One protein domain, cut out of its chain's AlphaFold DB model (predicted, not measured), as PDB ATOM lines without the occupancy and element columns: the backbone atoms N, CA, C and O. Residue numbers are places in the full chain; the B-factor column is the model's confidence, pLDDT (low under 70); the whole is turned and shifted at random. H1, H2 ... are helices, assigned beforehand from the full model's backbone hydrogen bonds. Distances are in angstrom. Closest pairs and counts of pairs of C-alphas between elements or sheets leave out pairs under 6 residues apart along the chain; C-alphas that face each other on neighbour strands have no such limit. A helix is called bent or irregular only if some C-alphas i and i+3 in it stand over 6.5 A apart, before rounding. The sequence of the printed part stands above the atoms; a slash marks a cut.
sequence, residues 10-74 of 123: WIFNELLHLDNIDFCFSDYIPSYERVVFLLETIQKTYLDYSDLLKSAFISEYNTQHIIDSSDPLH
ATOM      1  N   TRP A  10      33.110  -1.503  95.223       86.69
ATOM      2  CA  TRP A  10      32.132  -0.424  95.060       86.69
ATOM      3  C   TRP A  10      32.799   0.955  94.923       86.69
ATOM      4  O   TRP A  10      32.350   1.742  94.097       86.69
ATOM      5  N   ILE A  11      33.906   1.211  95.639       87.12
ATOM      6  CA  ILE A  11      34.692   2.450  95.491       87.12
ATOM      7  C   ILE A  11      35.295   2.515  94.094       87.12
ATOM      8  O   ILE A  11      35.269   3.556  93.452       87.12
ATOM      9  N   PHE A  12      35.820   1.392  93.600       87.56
ATOM     10  CA  PHE A  12      36.378   1.347  92.254       87.56
ATOM     11  C   PHE A  12      35.324   1.664  91.184       87.56
ATOM     12  O   PHE A  12      35.592   2.440  90.273       87.56
ATOM     13  N   ASN A  13      34.110   1.124  91.324       88.00
ATOM     14  CA  ASN A  13      33.003   1.428  90.415       88.00
ATOM     15  C   ASN A  13      32.575   2.901  90.475       88.00
ATOM     16  O   ASN A  13      32.190   3.469  89.455       88.00
ATOM     17  N   GLU A  14      32.646   3.528  91.648       90.12
ATOM     18  CA  GLU A  14      32.374   4.957  91.793       90.12
ATOM     19  C   GLU A  14      33.457   5.806  91.114       90.12
ATOM     20  O   GLU A  14      33.133   6.734  90.375       90.12
ATOM     21  N   LEU A  15      34.732   5.438  91.266       89.38
ATOM     22  CA  LEU A  15      35.841   6.094  90.568       89.38
ATOM     23  C   LEU A  15      35.723   5.955  89.045       89.38
ATOM     24  O   LEU A  15      35.879   6.948  88.342       89.38
ATOM     25  N   LEU A  16      35.371   4.767  88.541       87.94
ATOM     26  CA  LEU A  16      35.066   4.552  87.120       87.94
ATOM     27  C   LEU A  16      33.950   5.480  86.620       87.94
ATOM     28  O   LEU A  16      34.000   5.986  85.499       87.94
ATOM     29  N   HIS A  17      32.918   5.689  87.438       88.88
ATOM     30  CA  HIS A  17      31.810   6.561  87.072       88.88
ATOM     31  C   HIS A  17      32.242   8.029  86.990       88.88
ATOM     32  O   HIS A  17      31.889   8.712  86.028       88.88
ATOM     33  N   LEU A  18      33.028   8.496  87.963       89.12
ATOM     34  CA  LEU A  18      33.570   9.856  87.982       89.12
ATOM     35  C   LEU A  18      34.516  10.115  86.806       89.12
ATOM     36  O   LEU A  18      34.402  11.155  86.167       89.12
ATOM     37  N   ASP A  19      35.380   9.158  86.483       87.25
ATOM     38  CA  ASP A  19      36.320   9.233  85.358       87.25
ATOM     39  C   ASP A  19      35.586   9.366  84.009       87.25
ATOM     40  O   ASP A  19      35.918  10.194  83.162       87.25
ATOM     41  N   ASN A  20      34.482   8.629  83.842       85.56
ATOM     42  CA  ASN A  20      33.637   8.758  82.656       85.56
ATOM     43  C   ASN A  20      32.941  10.130  82.562       85.56
ATOM     44  O   ASN A  20      32.825  10.694  81.471       85.56
ATOM     45  N   ILE A  21      32.463  10.671  83.690       87.62
ATOM     46  CA  ILE A  21      31.880  12.020  83.740       87.62
ATOM     47  C   ILE A  21      32.937  13.059  83.366       87.62
ATOM     48  O   ILE A  21      32.675  13.886  82.493       87.62
ATOM     49  N   ASP A  22      34.117  12.998  83.982       85.88
ATOM     50  CA  ASP A  22      35.210  13.936  83.721       85.88
ATOM     51  C   ASP A  22      35.587  13.941  82.239       85.88
ATOM     52  O   ASP A  22      35.652  14.996  81.617       85.88
ATOM     53  N   PHE A  23      35.687  12.769  81.612       83.19
ATOM     54  CA  PHE A  23      35.945  12.696  80.179       83.19
ATOM     55  C   PHE A  23      34.838  13.333  79.331       83.19
ATOM     56  O   PHE A  23      35.122  14.125  78.425       83.19
ATOM     57  N   CYS A  24      33.576  12.988  79.606       83.50
ATOM     58  CA  CYS A  24      32.434  13.447  78.813       83.50
ATOM     59  C   CYS A  24      32.217  14.961  78.913       83.50
ATOM     60  O   CYS A  24      31.708  15.567  77.968       83.50
ATOM     61  N   PHE A  25      32.588  15.557  80.046       86.81
ATOM     62  CA  PHE A  25      32.377  16.970  80.352       86.81
ATOM     63  C   PHE A  25      33.686  17.736  80.556       86.81
ATOM     64  O   PHE A  25      33.669  18.814  81.145       86.81
ATOM     65  N   SER A  26      34.796  17.191  80.056       81.88
ATOM     66  CA  SER A  26      36.114  17.804  80.196       81.88
ATOM     67  C   SER A  26      36.133  19.208  79.600       81.88
ATOM     68  O   SER A  26      35.601  19.468  78.514       81.88
ATOM     69  N   ASP A  27      36.769  20.119  80.332       84.94
ATOM     70  CA  ASP A  27      36.988  21.475  79.859       84.94
ATOM     71  C   ASP A  27      37.816  21.477  78.569       84.94
ATOM     72  O   ASP A  27      38.584  20.562  78.255       84.94
ATOM     73  N   TYR A  28      37.674  22.553  77.799       83.81
ATOM     74  CA  TYR A  28      38.472  22.728  76.597       83.81
ATOM     75  C   TYR A  28      39.965  22.832  76.943       83.81
ATOM     76  O   TYR A  28      40.409  23.804  77.552       83.81
ATOM     77  N   ILE A  29      40.746  21.858  76.475       81.94
ATOM     78  CA  ILE A  29      42.208  21.867  76.569       81.94
ATOM     79  C   ILE A  29      42.794  22.550  75.317       81.94
ATOM     80  O   ILE A  29      42.465  22.141  74.193       81.94
ATOM     81  N   PRO A  30      43.691  23.545  75.464       88.69
ATOM     82  CA  PRO A  30      44.420  24.139  74.349       88.69
ATOM     83  C   PRO A  30      45.151  23.097  73.491       88.69
ATOM     84  O   PRO A  30      45.699  22.109  73.983       88.69
ATOM     85  N   SER A  31      45.218  23.339  72.180       87.25
ATOM     86  CA  SER A  31      45.754  22.366  71.217       87.25
ATOM     87  C   SER A  31      47.194  21.924  71.503       87.25
ATOM     88  O   SER A  31      47.507  20.751  71.312       87.25
ATOM     89  N   TYR A  32      48.061  22.818  71.985       90.00
ATOM     90  CA  TYR A  32      49.453  22.472  72.287       90.00
ATOM     91  C   TYR A  32      49.570  21.509  73.479       90.00
ATOM     92  O   TYR A  32      50.330  20.546  73.399       90.00
ATOM     93  N   GLU A  33      48.784  21.706  74.542       87.06
ATOM     94  CA  GLU A  33      48.777  20.823  75.721       87.06
ATOM     95  C   GLU A  33      48.272  19.438  75.345       87.06
ATOM     96  O   GLU A  33      48.858  18.425  75.728       87.06
ATOM     97  N   ARG A  34      47.239  19.391  74.499       84.69
ATOM     98  CA  ARG A  34      46.690  18.133  73.996       84.69
ATOM     99  C   ARG A  34      47.706  17.345  73.170       84.69
ATOM    100  O   ARG A  34      47.776  16.128  73.297       84.69
ATOM    101  N   VAL A  35      48.507  18.018  72.342       88.00
ATOM    102  CA  VAL A  35      49.568  17.366  71.556       88.00
ATOM    103  C   VAL A  35      50.677  16.828  72.460       88.00
ATOM    104  O   VAL A  35      51.107  15.694  72.261       88.00
ATOM    105  N   VAL A  36      51.112  17.600  73.461       88.44
ATOM    106  CA  VAL A  36      52.126  17.147  74.431       88.44
ATOM    107  C   VAL A  36      51.631  15.916  75.186       88.44
ATOM    108  O   VAL A  36      52.335  14.909  75.229       88.44
ATOM    109  N   PHE A  37      50.398  15.959  75.697       85.31
ATOM    110  CA  PHE A  37      49.776  14.827  76.380       85.31
ATOM    111  C   PHE A  37      49.756  13.569  75.500       85.31
ATOM    112  O   PHE A  37      50.222  12.513  75.918       85.31
ATOM    113  N   LEU A  38      49.281  13.682  74.254       85.62
ATOM    114  CA  LEU A  38      49.214  12.543  73.334       85.62
ATOM    115  C   LEU A  38      50.599  11.963  73.019       85.62
ATOM    116  O   LEU A  38      50.753  10.743  72.986       85.62
ATOM    117  N   LEU A  39      51.609  12.814  72.816       86.31
ATOM    118  CA  LEU A  39      52.980  12.369  72.555       86.31
ATOM    119  C   LEU A  39      53.566  11.599  73.741       86.31
ATOM    120  O   LEU A  39      54.156  10.536  73.541       86.31
ATOM    121  N   GLU A  40      53.385  12.094  74.966       85.62
ATOM    122  CA  GLU A  40      53.833  11.382  76.165       85.62
ATOM    123  C   GLU A  40      53.113  10.043  76.343       85.62
ATOM    124  O   GLU A  40      53.740   9.042  76.700       85.62
ATOM    125  N   THR A  41      51.809  10.004  76.079       83.75
ATOM    126  CA  THR A  41      51.007   8.783  76.178       83.75
ATOM    127  C   THR A  41      51.480   7.710  75.200       83.75
ATOM    128  O   THR A  41      51.644   6.556  75.603       83.75
ATOM    129  N   ILE A  42      51.744   8.077  73.940       85.06
ATOM    130  CA  ILE A  42      52.267   7.152  72.918       85.06
ATOM    131  C   ILE A  42      53.605   6.545  73.366       85.06
ATOM    132  O   ILE A  42      53.877   5.380  73.106       85.06
ATOM    133  N   GLN A  43      54.448   7.315  74.059       81.94
ATOM    134  CA  GLN A  43      55.734   6.813  74.554       81.94
ATOM    135  C   GLN A  43      55.594   5.865  75.749       81.94
ATOM    136  O   GLN A  43      56.416   4.966  75.921       81.94
ATOM    137  N   LYS A  44      54.591   6.089  76.602       75.56
ATOM    138  CA  LYS A  44      54.406   5.354  77.862       75.56
ATOM    139  C   LYS A  44      53.585   4.078  77.697       75.56
ATOM    140  O   LYS A  44      53.615   3.230  78.587       75.56
ATOM    141  N   THR A  45      52.842   3.937  76.601       69.44
ATOM    142  CA  THR A  45      51.849   2.871  76.446       69.44
ATOM    143  C   THR A  45      51.939   2.189  75.083       69.44
ATOM    144  O   THR A  45      52.201   2.826  74.071       69.44
ATOM    145  N   TYR A  46      51.673   0.881  75.047       69.12
ATOM    146  CA  TYR A  46      51.469   0.127  73.801       69.12
ATOM    147  C   TYR A  46      50.004   0.190  73.331       69.12
ATOM    148  O   TYR A  46      49.511  -0.757  72.723       69.12
ATOM    149  N   LEU A  47      49.276   1.253  73.693       69.00
ATOM    150  CA  LEU A  47      47.858   1.379  73.372       69.00
ATOM    151  C   LEU A  47      47.661   1.586  71.873       69.00
ATOM    152  O   LEU A  47      48.482   2.215  71.200       69.00
ATOM    153  N   ASP A  48      46.543   1.077  71.366       72.12
ATOM    154  CA  ASP A  48      46.112   1.379  70.010       72.12
ATOM    155  C   ASP A  48      45.744   2.868  69.905       72.12
ATOM    156  O   ASP A  48      45.334   3.504  70.885       72.12
ATOM    157  N   TYR A  49      45.868   3.450  68.712       69.62
ATOM    158  CA  TYR A  49      45.629   4.883  68.504       69.62
ATOM    159  C   TYR A  49      44.208   5.304  68.913       69.62
ATOM    160  O   TYR A  49      44.002   6.443  69.338       69.62
ATOM    161  N   SER A  50      43.238   4.386  68.827       70.38
ATOM    162  CA  SER A  50      41.853   4.585  69.271       70.38
ATOM    163  C   SER A  50      41.706   4.781  70.781       70.38
ATOM    164  O   SER A  50      40.742   5.411  71.215       70.38
ATOM    165  N   ASP A  51      42.665   4.293  71.567       74.19
ATOM    166  CA  ASP A  51      42.632   4.324  73.030       74.19
ATOM    167  C   ASP A  51      43.581   5.370  73.621       74.19
ATOM    168  O   ASP A  51      43.622   5.548  74.834       74.19
ATOM    169  N   LEU A  52      44.288   6.145  72.793       78.44
ATOM    170  CA  LEU A  52      45.178   7.217  73.263       78.44
ATOM    171  C   LEU A  52      44.446   8.314  74.029       78.44
ATOM    172  O   LEU A  52      44.959   8.834  75.013       78.44
ATOM    173  N   LEU A  53      43.231   8.660  73.600       75.75
ATOM    174  CA  LEU A  53      42.384   9.585  74.356       75.75
ATOM    175  C   LEU A  53      41.848   8.949  75.639       75.75
ATOM    176  O   LEU A  53      41.422   9.673  76.531       75.75
ATOM    177  N   LYS A  54      41.883   7.612  75.720       73.31
ATOM    178  CA  LYS A  54      41.436   6.829  76.866       73.31
ATOM    179  C   LYS A  54      42.558   6.356  77.783       73.31
ATOM    180  O   LYS A  54      42.307   5.670  78.763       73.31
ATOM    181  N   SER A  55      43.798   6.739  77.509       69.56
ATOM    182  CA  SER A  55      44.959   6.234  78.242       69.56
ATOM    183  C   SER A  55      45.005   6.658  79.707       69.56
ATOM    184  O   SER A  55      45.697   6.030  80.501       69.56
ATOM    185  N   ALA A  56      44.327   7.755  80.048       67.56
ATOM    186  CA  ALA A  56      44.216   8.245  81.414       67.56
ATOM    187  C   ALA A  56      43.117   7.533  82.216       67.56
ATOM    188  O   ALA A  56      43.034   7.747  83.422       67.56
ATOM    189  N   PHE A  57      42.296   6.703  81.566       73.75
ATOM    190  CA  PHE A  57      41.131   6.125  82.210       73.75
ATOM    191  C   PHE A  57      41.495   4.970  83.122       73.75
ATOM    192  O   PHE A  57      42.403   4.170  82.869       73.75
ATOM    193  N   ILE A  58      40.676   4.829  84.149       75.12
ATOM    194  CA  ILE A  58      40.636   3.638  84.974       75.12
ATOM    195  C   ILE A  58      40.055   2.507  84.114       75.12
ATOM    196  O   ILE A  58      38.914   2.573  83.663       75.12
ATOM    197  N   SER A  59      40.848   1.467  83.858       71.81
ATOM    198  CA  SER A  59      40.448   0.368  82.974       71.81
ATOM    199  C   SER A  59      39.887  -0.825  83.743       71.81
ATOM    200  O   SER A  59      38.716  -1.172  83.595       71.81
ATOM    201  N   GLU A  60      40.704  -1.459  84.583       80.62
ATOM    202  CA  GLU A  60      40.375  -2.758  85.163       80.62
ATOM    203  C   GLU A  60      40.537  -2.793  86.676       80.62
ATOM    204  O   GLU A  60      41.541  -2.364  87.251       80.62
ATOM    205  N   TYR A  61      39.529  -3.371  87.332       81.62
ATOM    206  CA  TYR A  61      39.603  -3.656  88.751       81.62
ATOM    207  C   TYR A  61      40.487  -4.877  88.981       81.62
ATOM    208  O   TYR A  61      40.063  -6.013  88.761       81.62
ATOM    209  N   ASN A  62      41.706  -4.653  89.465       85.19
ATOM    210  CA  ASN A  62      42.624  -5.729  89.809       85.19
ATOM    211  C   ASN A  62      42.963  -5.683  91.302       85.19
ATOM    212  O   ASN A  62      43.789  -4.893  91.761       85.19
ATOM    213  N   THR A  63      42.312  -6.556  92.064       83.81
ATOM    214  CA  THR A  63      42.496  -6.663  93.514       83.81
ATOM    215  C   THR A  63      43.923  -7.039  93.894       83.81
ATOM    216  O   THR A  63      44.447  -6.488  94.859       83.81
ATOM    217  N   GLN A  64      44.570  -7.917  93.123       84.81
ATOM    218  CA  GLN A  64      45.953  -8.323  93.363       84.81
ATOM    219  C   GLN A  64      46.903  -7.139  93.182       84.81
ATOM    220  O   GLN A  64      47.714  -6.872  94.056       84.81
ATOM    221  N   HIS A  65      46.724  -6.354  92.118       84.44
ATOM    222  CA  HIS A  65      47.534  -5.161  91.878       84.44
ATOM    223  C   HIS A  65      47.384  -4.114  92.994       84.44
ATOM    224  O   HIS A  65      48.359  -3.470  93.381       84.44
ATOM    225  N   ILE A  66      46.176  -3.959  93.549       83.25
ATOM    226  CA  ILE A  66      45.927  -3.081  94.704       83.25
ATOM    227  C   ILE A  66      46.679  -3.586  95.943       83.25
ATOM    228  O   ILE A  66      47.278  -2.780  96.658       83.25
ATOM    229  N   ILE A  67      46.658  -4.898  96.194       83.62
ATOM    230  CA  ILE A  67      47.381  -5.523  97.309       83.62
ATOM    231  C   ILE A  67      48.887  -5.318  97.131       83.62
ATOM    232  O   ILE A  67      49.509  -4.709  98.004       83.62
ATOM    233  N   ASP A  68      49.430  -5.693  95.973       85.69
ATOM    234  CA  ASP A  68      50.854  -5.584  95.640       85.69
ATOM    235  C   ASP A  68      51.352  -4.132  95.730       85.69
ATOM    236  O   ASP A  68      52.447  -3.869  96.222       85.69
ATOM    237  N   SER A  69      50.527  -3.164  95.315       84.12
ATOM    238  CA  SER A  69      50.837  -1.729  95.428       84.12
ATOM    239  C   SER A  69      50.763  -1.214  96.869       84.12
ATOM    240  O   SER A  69      51.385  -0.205  97.206       84.12
ATOM    241  N   SER A  70      49.992  -1.877  97.733       81.06
ATOM    242  CA  SER A  70      49.819  -1.490  99.135       81.06
ATOM    243  C   SER A  70      50.863  -2.097 100.073       81.06
ATOM    244  O   SER A  70      51.190  -1.484 101.090       81.06
ATOM    245  N   ASP A  71      51.418  -3.253  99.721       79.81
ATOM    246  CA  ASP A  71      52.465  -3.941 100.477       79.81
ATOM    247  C   ASP A  71      53.722  -3.094 100.750       79.81
ATOM    248  O   ASP A  71      54.195  -3.096 101.895       79.81
ATOM    249  N   PRO A  72      54.262  -2.306  99.795       83.25
ATOM    250  CA  PRO A  72      55.414  -1.456 100.067       83.25
ATOM    251  C   PRO A  72      55.090  -0.256 100.964       83.25
ATOM    252  O   PRO A  72      56.025   0.335 101.499       83.25
ATOM    253  N   LEU A  73      53.816   0.090 101.204       80.50
ATOM    254  CA  LEU A  73      53.390   1.219 102.053       80.50
ATOM    255  C   LEU A  73      53.484   0.903 103.558       80.50
ATOM    256  O   LEU A  73      52.622   1.271 104.360       80.50
ATOM    257  N   HIS A  74      54.538   0.198 103.953       77.31
ATOM    258  CA  HIS A  74      54.869  -0.068 105.343       77.31
ATOM    259  C   HIS A  74      55.666   1.112 105.923       77.31
ATOM    260  O   HIS A  74      56.545   1.627 105.234       77.31
TER     261      HIS A  74
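This is residues 10 to 74 of the 123 residues of an uncharacterized protein of Pneumocystis murina (strain B123) (UniProt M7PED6). What is the main picture? A loose, open loop of chain: the longest helix, H1, makes one side, H2 and H3 make a corner at one end, and residues 55 to 62 run back beside H1 to H4 at the other end. Residues 24 to 33 and residues 63 to 74, which include H4, stick out. What is it made of? The printed part has 65 residues with four named helices, H1, H2, H3 and H4 in chain order, and no named strand; its class is all helix. How large is it? It is loose, with a radius of gyration of the C-alphas of 14.6 A, and elongated, spanning 41 by 26 by 23 A.

Where is the longest helix? H1 holds residues 10 to 24, 21.4 A from first to last C-alpha, starting at C-alpha 10 (32.132, -0.424, 95.060). Where are the others? H2 holds residues 31 to 44, 20.2 A long; H3 holds residues 49 to 54, 9.6 A. H4 holds residues 63 to 70, 10.6 A, ending at C-alpha 70 (49.819, -1.490, 99.135).

What does H1 touch? H1 touches no helix, and neither does H4. Which helices touch? H2, with residues 38 to 42 alone, touches H3; the closest C-alphas, of Leu 38 and Leu 52, are 6.7 A apart. Their lines stand at 71 degrees, only just about perpendicular. How are the backbones? In H1, H2 and H4 every O i to N i+4 pair is within hydrogen-bond range; in H3 0 of 2 are, beside 2 of 3 O i to N i+3 pairs. H3 is irregular, with C-alphas 50 and 53 7.2 A apart.

How far does it reach? The two C-alphas farthest apart, of Ser 31 and His 74, are 41.8 A apart. Is it cut, or are links long? The printed part has no cut; the link H2 to H3 is tight, and H1 to H2 and H3 to H4 are short. Where is confidence low? The pLDDT is under 70 at residues 45 to 47, 49 and 55 to 56; the mean of the printed part is 82.0.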